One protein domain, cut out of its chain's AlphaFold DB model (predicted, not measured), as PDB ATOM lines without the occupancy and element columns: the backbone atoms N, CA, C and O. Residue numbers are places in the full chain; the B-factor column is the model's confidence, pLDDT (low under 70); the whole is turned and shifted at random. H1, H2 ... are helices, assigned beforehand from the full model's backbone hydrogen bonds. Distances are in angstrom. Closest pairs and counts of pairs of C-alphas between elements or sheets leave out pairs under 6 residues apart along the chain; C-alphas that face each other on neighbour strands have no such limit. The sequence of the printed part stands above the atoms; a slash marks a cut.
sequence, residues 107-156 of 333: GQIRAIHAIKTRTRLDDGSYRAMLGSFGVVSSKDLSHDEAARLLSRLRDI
ATOM      1  N   GLY A 107     217.698 176.977 212.069       88.25
ATOM      2  CA  GLY A 107     219.029 177.139 212.659       88.25
ATOM      3  C   GLY A 107     220.054 177.722 211.680       88.25
ATOM      4  O   GLY A 107     220.795 178.630 212.052       88.25
ATOM      5  N   GLN A 108     220.044 177.267 210.425       90.81
ATOM      6  CA  GLN A 108     220.960 177.730 209.381       90.81
ATOM      7  C   GLN A 108     220.648 179.170 208.963       90.81
ATOM      8  O   GLN A 108     221.563 179.987 208.892       90.81
ATOM      9  N   ILE A 109     219.364 179.523 208.814       91.12
ATOM     10  CA  ILE A 109     218.938 180.913 208.552       91.12
ATOM     11  C   ILE A 109     219.477 181.850 209.641       91.12
ATOM     12  O   ILE A 109     220.079 182.886 209.346       91.12
ATOM     13  N   ARG A 110     219.302 181.477 210.917       88.12
ATOM     14  CA  ARG A 110     219.809 182.266 212.050       88.12
ATOM     15  C   ARG A 110     221.330 182.410 212.012       88.12
ATOM     16  O   ARG A 110     221.829 183.509 212.246       88.12
ATOM     17  N   ALA A 111     222.056 181.340 211.696       87.94
ATOM     18  CA  ALA A 111     223.513 181.365 211.602       87.94
ATOM     19  C   ALA A 111     224.014 182.269 210.461       87.94
ATOM     20  O   ALA A 111     224.915 183.076 210.689       87.94
ATOM     21  N   ILE A 112     223.390 182.208 209.279       91.38
ATOM     22  CA  ILE A 112     223.735 183.049 208.121       91.38
ATOM     23  C   ILE A 112     223.592 184.530 208.490       91.38
ATOM     24  O   ILE A 112     224.530 185.311 208.327       91.38
ATOM     25  N   HIS A 113     222.448 184.918 209.065       88.44
ATOM     26  CA  HIS A 113     222.220 186.305 209.475       88.44
ATOM     27  C   HIS A 113     223.143 186.751 210.614       88.44
ATOM     28  O   HIS A 113     223.575 187.909 210.637       88.44
ATOM     29  N   ALA A 114     223.476 185.853 211.545       84.44
ATOM     30  CA  ALA A 114     224.416 186.147 212.618       84.44
ATOM     31  C   ALA A 114     225.819 186.445 212.072       84.44
ATOM     32  O   ALA A 114     226.395 187.469 212.439       84.44
ATOM     33  N   ILE A 115     226.347 185.602 211.178       84.94
ATOM     34  CA  ILE A 115     227.683 185.797 210.598       84.94
ATOM     35  C   ILE A 115     227.699 187.032 209.697       84.94
ATOM     36  O   ILE A 115     228.560 187.883 209.897       84.94
ATOM     37  N   LYS A 116     226.694 187.219 208.825       87.00
ATOM     38  CA  LYS A 116     226.545 188.438 208.005       87.00
ATOM     39  C   LYS A 116     226.636 189.714 208.849       87.00
ATOM     40  O   LYS A 116     227.310 190.675 208.488       87.00
ATOM     41  N   THR A 117     225.967 189.724 210.004       82.81
ATOM     42  CA  THR A 117     225.978 190.883 210.911       82.81
ATOM     43  C   THR A 117     227.360 191.125 211.528       82.81
ATOM     44  O   THR A 117     227.728 192.277 211.757       82.81
ATOM     45  N   ARG A 118     228.124 190.063 211.819       76.38
ATOM     46  CA  ARG A 118     229.470 190.155 212.415       76.38
ATOM     47  C   ARG A 118     230.517 190.609 211.406       76.38
ATOM     48  O   ARG A 118     231.333 191.461 211.743       76.38
ATOM     49  N   THR A 119     230.453 190.087 210.185       80.62
ATOM     50  CA  THR A 119     231.416 190.377 209.116       80.62
ATOM     51  C   THR A 119     231.210 191.752 208.482       80.62
ATOM     52  O   THR A 119     232.073 192.202 207.738       80.62
ATOM     53  N   ARG A 120     230.098 192.444 208.790       80.69
ATOM     54  CA  ARG A 120     229.704 193.728 208.173       80.69
ATOM     55  C   ARG A 120     229.711 193.668 206.641       80.69
ATOM     56  O   ARG A 120     229.986 194.671 205.990       80.69
ATOM     57  N   LEU A 121     229.404 192.494 206.093       82.12
ATOM     58  CA  LEU A 121     229.321 192.284 204.657       82.12
ATOM     59  C   LEU A 121     228.244 193.207 204.076       82.12
ATOM     60  O   LEU A 121     227.116 193.231 204.583       82.12
ATOM     61  N   ASP A 122     228.593 193.966 203.040       79.81
ATOM     62  CA  ASP A 122     227.637 194.820 202.351       79.81
ATOM     63  C   ASP A 122     226.553 193.979 201.653       79.81
ATOM     64  O   ASP A 122     226.722 192.791 201.353       79.81
ATOM     65  N   ASP A 123     225.397 194.596 201.419       79.75
ATOM     66  CA  ASP A 123     224.250 193.895 200.847       79.75
ATOM     67  C   ASP A 123     224.488 193.439 199.398       79.75
ATOM     68  O   ASP A 123     223.903 192.434 198.993       79.75
ATOM     69  N   GLY A 124     225.355 194.118 198.638       80.62
ATOM     70  CA  GLY A 124     225.723 193.739 197.274       80.62
ATOM     71  C   GLY A 124     226.549 192.456 197.249       80.62
ATOM     72  O   GLY A 124     226.159 191.488 196.595       80.62
ATOM     73  N   SER A 125     227.616 192.396 198.045       86.75
ATOM     74  CA  SER A 125     228.459 191.202 198.189       86.75
ATOM     75  C   SER A 125     227.677 190.014 198.743       86.75
ATOM     76  O   SER A 125     227.818 188.889 198.265       86.75
ATOM     77  N   TYR A 126     226.785 190.253 199.710       89.00
ATOM     78  CA  TYR A 126     225.908 189.205 200.232       89.00
ATOM     79  C   TYR A 126     224.953 188.656 199.158       89.00
ATOM     80  O   TYR A 126     224.775 187.441 199.054       89.00
ATOM     81  N   ARG A 127     224.354 189.528 198.334       87.44
ATOM     82  CA  ARG A 127     223.493 189.107 197.215       87.44
ATOM     83  C   ARG A 127     224.273 188.367 196.133       87.44
ATOM     84  O   ARG A 127     223.758 187.387 195.613       87.44
ATOM     85  N   ALA A 128     225.509 188.767 195.840       88.25
ATOM     86  CA  ALA A 128     226.373 188.048 194.903       88.25
ATOM     87  C   ALA A 128     226.683 186.620 195.393       88.25
ATOM     88  O   ALA A 128     226.614 185.664 194.620       88.25
ATOM     89  N   MET A 129     226.939 186.446 196.697       90.19
ATOM     90  CA  MET A 129     227.127 185.118 197.292       90.19
ATOM     91  C   MET A 129     225.869 184.249 197.175       90.19
ATOM     92  O   MET A 129     225.992 183.070 196.848       90.19
ATOM     93  N   LEU A 130     224.676 184.812 197.389       92.06
ATOM     94  CA  LEU A 130     223.408 184.103 197.163       92.06
ATOM     95  C   LEU A 130     223.202 183.753 195.682       92.06
ATOM     96  O   LEU A 130     222.827 182.623 195.368       92.06
ATOM     97  N   GLY A 131     223.549 184.672 194.778       89.31
ATOM     98  CA  GLY A 131     223.471 184.474 193.332       89.31
ATOM     99  C   GLY A 131     224.323 183.307 192.827       89.31
ATOM    100  O   GLY A 131     223.927 182.638 191.880       89.31
ATOM    101  N   SER A 132     225.430 182.977 193.502       89.88
ATOM    102  CA  SER A 132     226.233 181.785 193.172       89.88
ATOM    103  C   SER A 132     225.512 180.446 193.412       89.88
ATOM    104  O   SER A 132     225.970 179.417 192.925       89.88
ATOM    105  N   PHE A 133     224.396 180.463 194.146       90.06
ATOM    106  CA  PHE A 133     223.485 179.330 194.341       90.06
ATOM    107  C   PHE A 133     222.196 179.475 193.511       90.06
ATOM    108  O   PHE A 133     221.258 178.714 193.695       90.06
ATOM    109  N   GLY A 134     222.112 180.478 192.626       89.69
ATOM    110  CA  GLY A 134     220.926 180.734 191.803       89.69
ATOM    111  C   GLY A 134     219.720 181.289 192.569       89.69
ATOM    112  O   GLY A 134     218.634 181.378 192.004       89.69
ATOM    113  N   VAL A 135     219.887 181.685 193.836       90.44
ATOM    114  CA  VAL A 135     218.794 182.184 194.682       90.44
ATOM    115  C   VAL A 135     218.948 183.666 195.000       90.44
ATOM    116  O   VAL A 135     220.050 184.197 195.132       90.44
ATOM    117  N   VAL A 136     217.817 184.347 195.179       86.88
ATOM    118  CA  VAL A 136     217.777 185.769 195.566       86.88
ATOM    119  C   VAL A 136     217.644 185.930 197.083       86.88
ATOM    120  O   VAL A 136     217.985 186.975 197.642       86.88
ATOM    121  N   SER A 137     217.178 184.890 197.779       87.75
ATOM    122  CA  SER A 137     216.990 184.907 199.224       87.75
ATOM    123  C   SER A 137     217.583 183.667 199.887       87.75
ATOM    124  O   SER A 137     217.557 182.558 199.365       87.75
ATOM    125  N   SER A 138     218.091 183.853 201.105       87.25
ATOM    126  CA  SER A 138     218.640 182.764 201.915       87.25
ATOM    127  C   SER A 138     217.588 181.754 202.375       87.25
ATOM    128  O   SER A 138     217.959 180.700 202.877       87.25
ATOM    129  N   LYS A 139     216.289 182.063 202.250       88.62
ATOM    130  CA  LYS A 139     215.200 181.129 202.577       88.62
ATOM    131  C   LYS A 139     214.981 180.079 201.490       88.62
ATOM    132  O   LYS A 139     214.385 179.049 201.783       88.62
ATOM    133  N   ASP A 140     215.469 180.351 200.284       89.50
ATOM    134  CA  ASP A 140     215.286 179.498 199.109       89.50
ATOM    135  C   ASP A 140     216.448 178.511 198.933       89.50
ATOM    136  O   ASP A 140     216.430 177.686 198.028       89.50
ATOM    137  N   LEU A 141     217.449 178.573 199.818       90.50
ATOM    138  CA  LEU A 141     218.552 177.621 199.856       90.50
ATOM    139  C   LEU A 141     218.062 176.241 200.319       90.50
ATOM    140  O   LEU A 141     217.233 176.114 201.227       90.50
ATOM    141  N   SER A 142     218.657 175.194 199.763       92.75
ATOM    142  CA  SER A 142     218.646 173.871 200.382       92.75
ATOM    143  C   SER A 142     219.548 173.836 201.617       92.75
ATOM    144  O   SER A 142     220.396 174.702 201.846       92.75
ATOM    145  N   HIS A 143     219.385 172.796 202.426       90.69
ATOM    146  CA  HIS A 143     220.193 172.538 203.607       90.69
ATOM    147  C   HIS A 143     221.699 172.504 203.283       90.69
ATOM    148  O   HIS A 143     222.501 173.089 204.016       90.69
ATOM    149  N   ASP A 144     222.086 171.885 202.169       90.44
ATOM    150  CA  ASP A 144     223.493 171.734 201.789       90.44
ATOM    151  C   ASP A 144     224.069 173.020 201.194       90.44
ATOM    152  O   ASP A 144     225.215 173.384 201.464       90.44
ATOM    153  N   GLU A 145     223.272 173.765 200.428       91.69
ATOM    154  CA  GLU A 145     223.666 175.090 199.944       91.69
ATOM    155  C   GLU A 145     223.818 176.080 201.098       91.69
ATOM    156  O   GLU A 145     224.782 176.845 201.130       91.69
ATOM    157  N   ALA A 146     222.939 176.013 202.099       91.44
ATOM    158  CA  ALA A 146     223.061 176.800 203.317       91.44
ATOM    159  C   ALA A 146     224.334 176.449 204.103       91.44
ATOM    160  O   ALA A 146     225.003 177.353 204.607       91.44
ATOM    161  N   ALA A 147     224.707 175.167 204.180       91.12
ATOM    162  CA  ALA A 147     225.969 174.742 204.787       91.12
ATOM    163  C   ALA A 147     227.185 175.286 204.016       91.12
ATOM    164  O   ALA A 147     228.097 175.843 204.627       91.12
ATOM    165  N   ARG A 148     227.168 175.217 202.678       91.94
ATOM    166  CA  ARG A 148     228.225 175.779 201.817       91.94
ATOM    167  C   ARG A 148     228.342 177.299 201.950       91.94
ATOM    168  O   ARG A 148     229.453 177.818 202.051       91.94
ATOM    169  N   LEU A 149     227.218 178.016 201.989       93.31
ATOM    170  CA  LEU A 149     227.203 179.461 202.223       93.31
ATOM    171  C   LEU A 149     227.751 179.805 203.612       93.31
ATOM    172  O   LEU A 149     228.524 180.748 203.743       93.31
ATOM    173  N   LEU A 150     227.388 179.040 204.645       90.81
ATOM    174  CA  LEU A 150     227.920 179.225 205.996       90.81
ATOM    175  C   LEU A 150     229.437 179.050 206.049       90.81
ATOM    176  O   LEU A 150     230.083 179.852 206.715       90.81
ATOM    177  N   SER A 151     230.001 178.061 205.351       90.69
ATOM    178  CA  SER A 151     231.458 177.904 205.250       90.69
ATOM    179  C   SER A 151     232.103 179.134 204.610       90.69
ATOM    180  O   SER A 151     232.951 179.758 205.236       90.69
ATOM    181  N   ARG A 152     231.599 179.588 203.454       90.31
ATOM    182  CA  ARG A 152     232.114 180.801 202.786       90.31
ATOM    183  C   ARG A 152     232.016 182.053 203.657       90.31
ATOM    184  O   ARG A 152     232.897 182.901 203.626       90.31
ATOM    185  N   LEU A 153     230.938 182.188 204.432       88.94
ATOM    186  CA  LEU A 153     230.765 183.308 205.357       88.94
ATOM    187  C   LEU A 153     231.735 183.242 206.547       88.94
ATOM    188  O   LEU A 153     232.063 184.295 207.090       88.94
ATOM    189  N   ARG A 154     232.167 182.044 206.964       87.12
ATOM    190  CA  ARG A 154     233.165 181.848 208.031       87.12
ATOM    191  C   ARG A 154     234.585 182.171 207.576       87.12
ATOM    192  O   ARG A 154     235.358 182.658 208.387       87.12
ATOM    193  N   ASP A 155     234.881 182.004 206.293       86.81
ATOM    194  CA  ASP A 155     236.191 182.349 205.726       86.81
ATOM    195  C   ASP A 155     236.427 183.872 205.642       86.81
ATOM    196  O   ASP A 155     237.546 184.332 205.413       86.81
ATOM    197  N   ILE A 156     235.382 184.686 205.844       85.00
ATOM    198  CA  ILE A 156     235.499 186.148 205.846       85.00
ATOM    199  C   ILE A 156     236.193 186.612 207.140       85.00
ATOM    200  O   ILE A 156     235.713 186.306 208.239       85.00
TER     201      ILE A 156
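This is residues 107 to 156 of the 333 residues of the protein "Regulatory protein GemA" of Methylobacterium sp. WL6 (UniProt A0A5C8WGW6). Three short helices make a small three-cornered cluster: H1 and H3 are side by side and run the same way, and H2 runs back the opposite way near both, with a small gap between it and the pair. The chain turns tightly from H1 into H2, then takes a long looping link, residues 132 to 142, round to the beginning of H3. The printed part has 50 residues, with three named helices in the order H1, H2, H3 and no named strand; its class is all helix. The whole is compact, with a radius of gyration of the C-alphas of 9.6 A, and its outline is rounded, spanning 23 by 22 by 16 A.

Find C-alpha 107 at (219.029, 177.139, 212.659), where H1 begins; it holds residues 107 to 119 and is 18.5 A long from first to last C-alpha. After the three residues between H1 and the next helix, look at Asp 123, with its C-alpha at (224.250, 193.895, 200.847): here H2 begins, holding residues 123 to 131 and measuring 12.1 A from first to last C-alpha. Past the eleven residues of the next link you reach H3, residues 143 to 154, 16.6 A long, which ends at C-alpha 154 at (233.165, 181.848, 208.031).

Begin with H1 and H3, which touch, with 13 pairs of C-alphas within 8 A. Their closest C-alphas are those of Ile 112 and Leu 150, 6.1 A apart. They run the same way at a shallow tilt of 19 degrees. Next look from H1 to H2: the two are close but not clearly touching, and their closest C-alphas, those of Lys 116 and Tyr 126, are 7.8 A apart. These helices run opposite ways at a steep tilt of 40 degrees. H2 and H3 are also close but not clearly touching; here the closest C-alphas are those of Met 129 and Leu 149, at 7.5 A. Their tilt is a steep 39 degrees, opposite ways. In the backbones of H1, H2 and H3, every O i to N i+4 pair is within hydrogen-bond range.

The two C-alphas farthest apart are those of Arg 118, in H1, and Gly 134, in the link after H2, at 24.2 A. From the first printed C-alpha, Gly 107, to the last, Ile 156, the distance is 20.0 A. The printed part runs from 107 to 156 and has no cut. The link from H1 to H2 is tight, and the link from H2 to H3 is long. The mean pLDDT of the printed part is 87.8, and no printed residue is under 70.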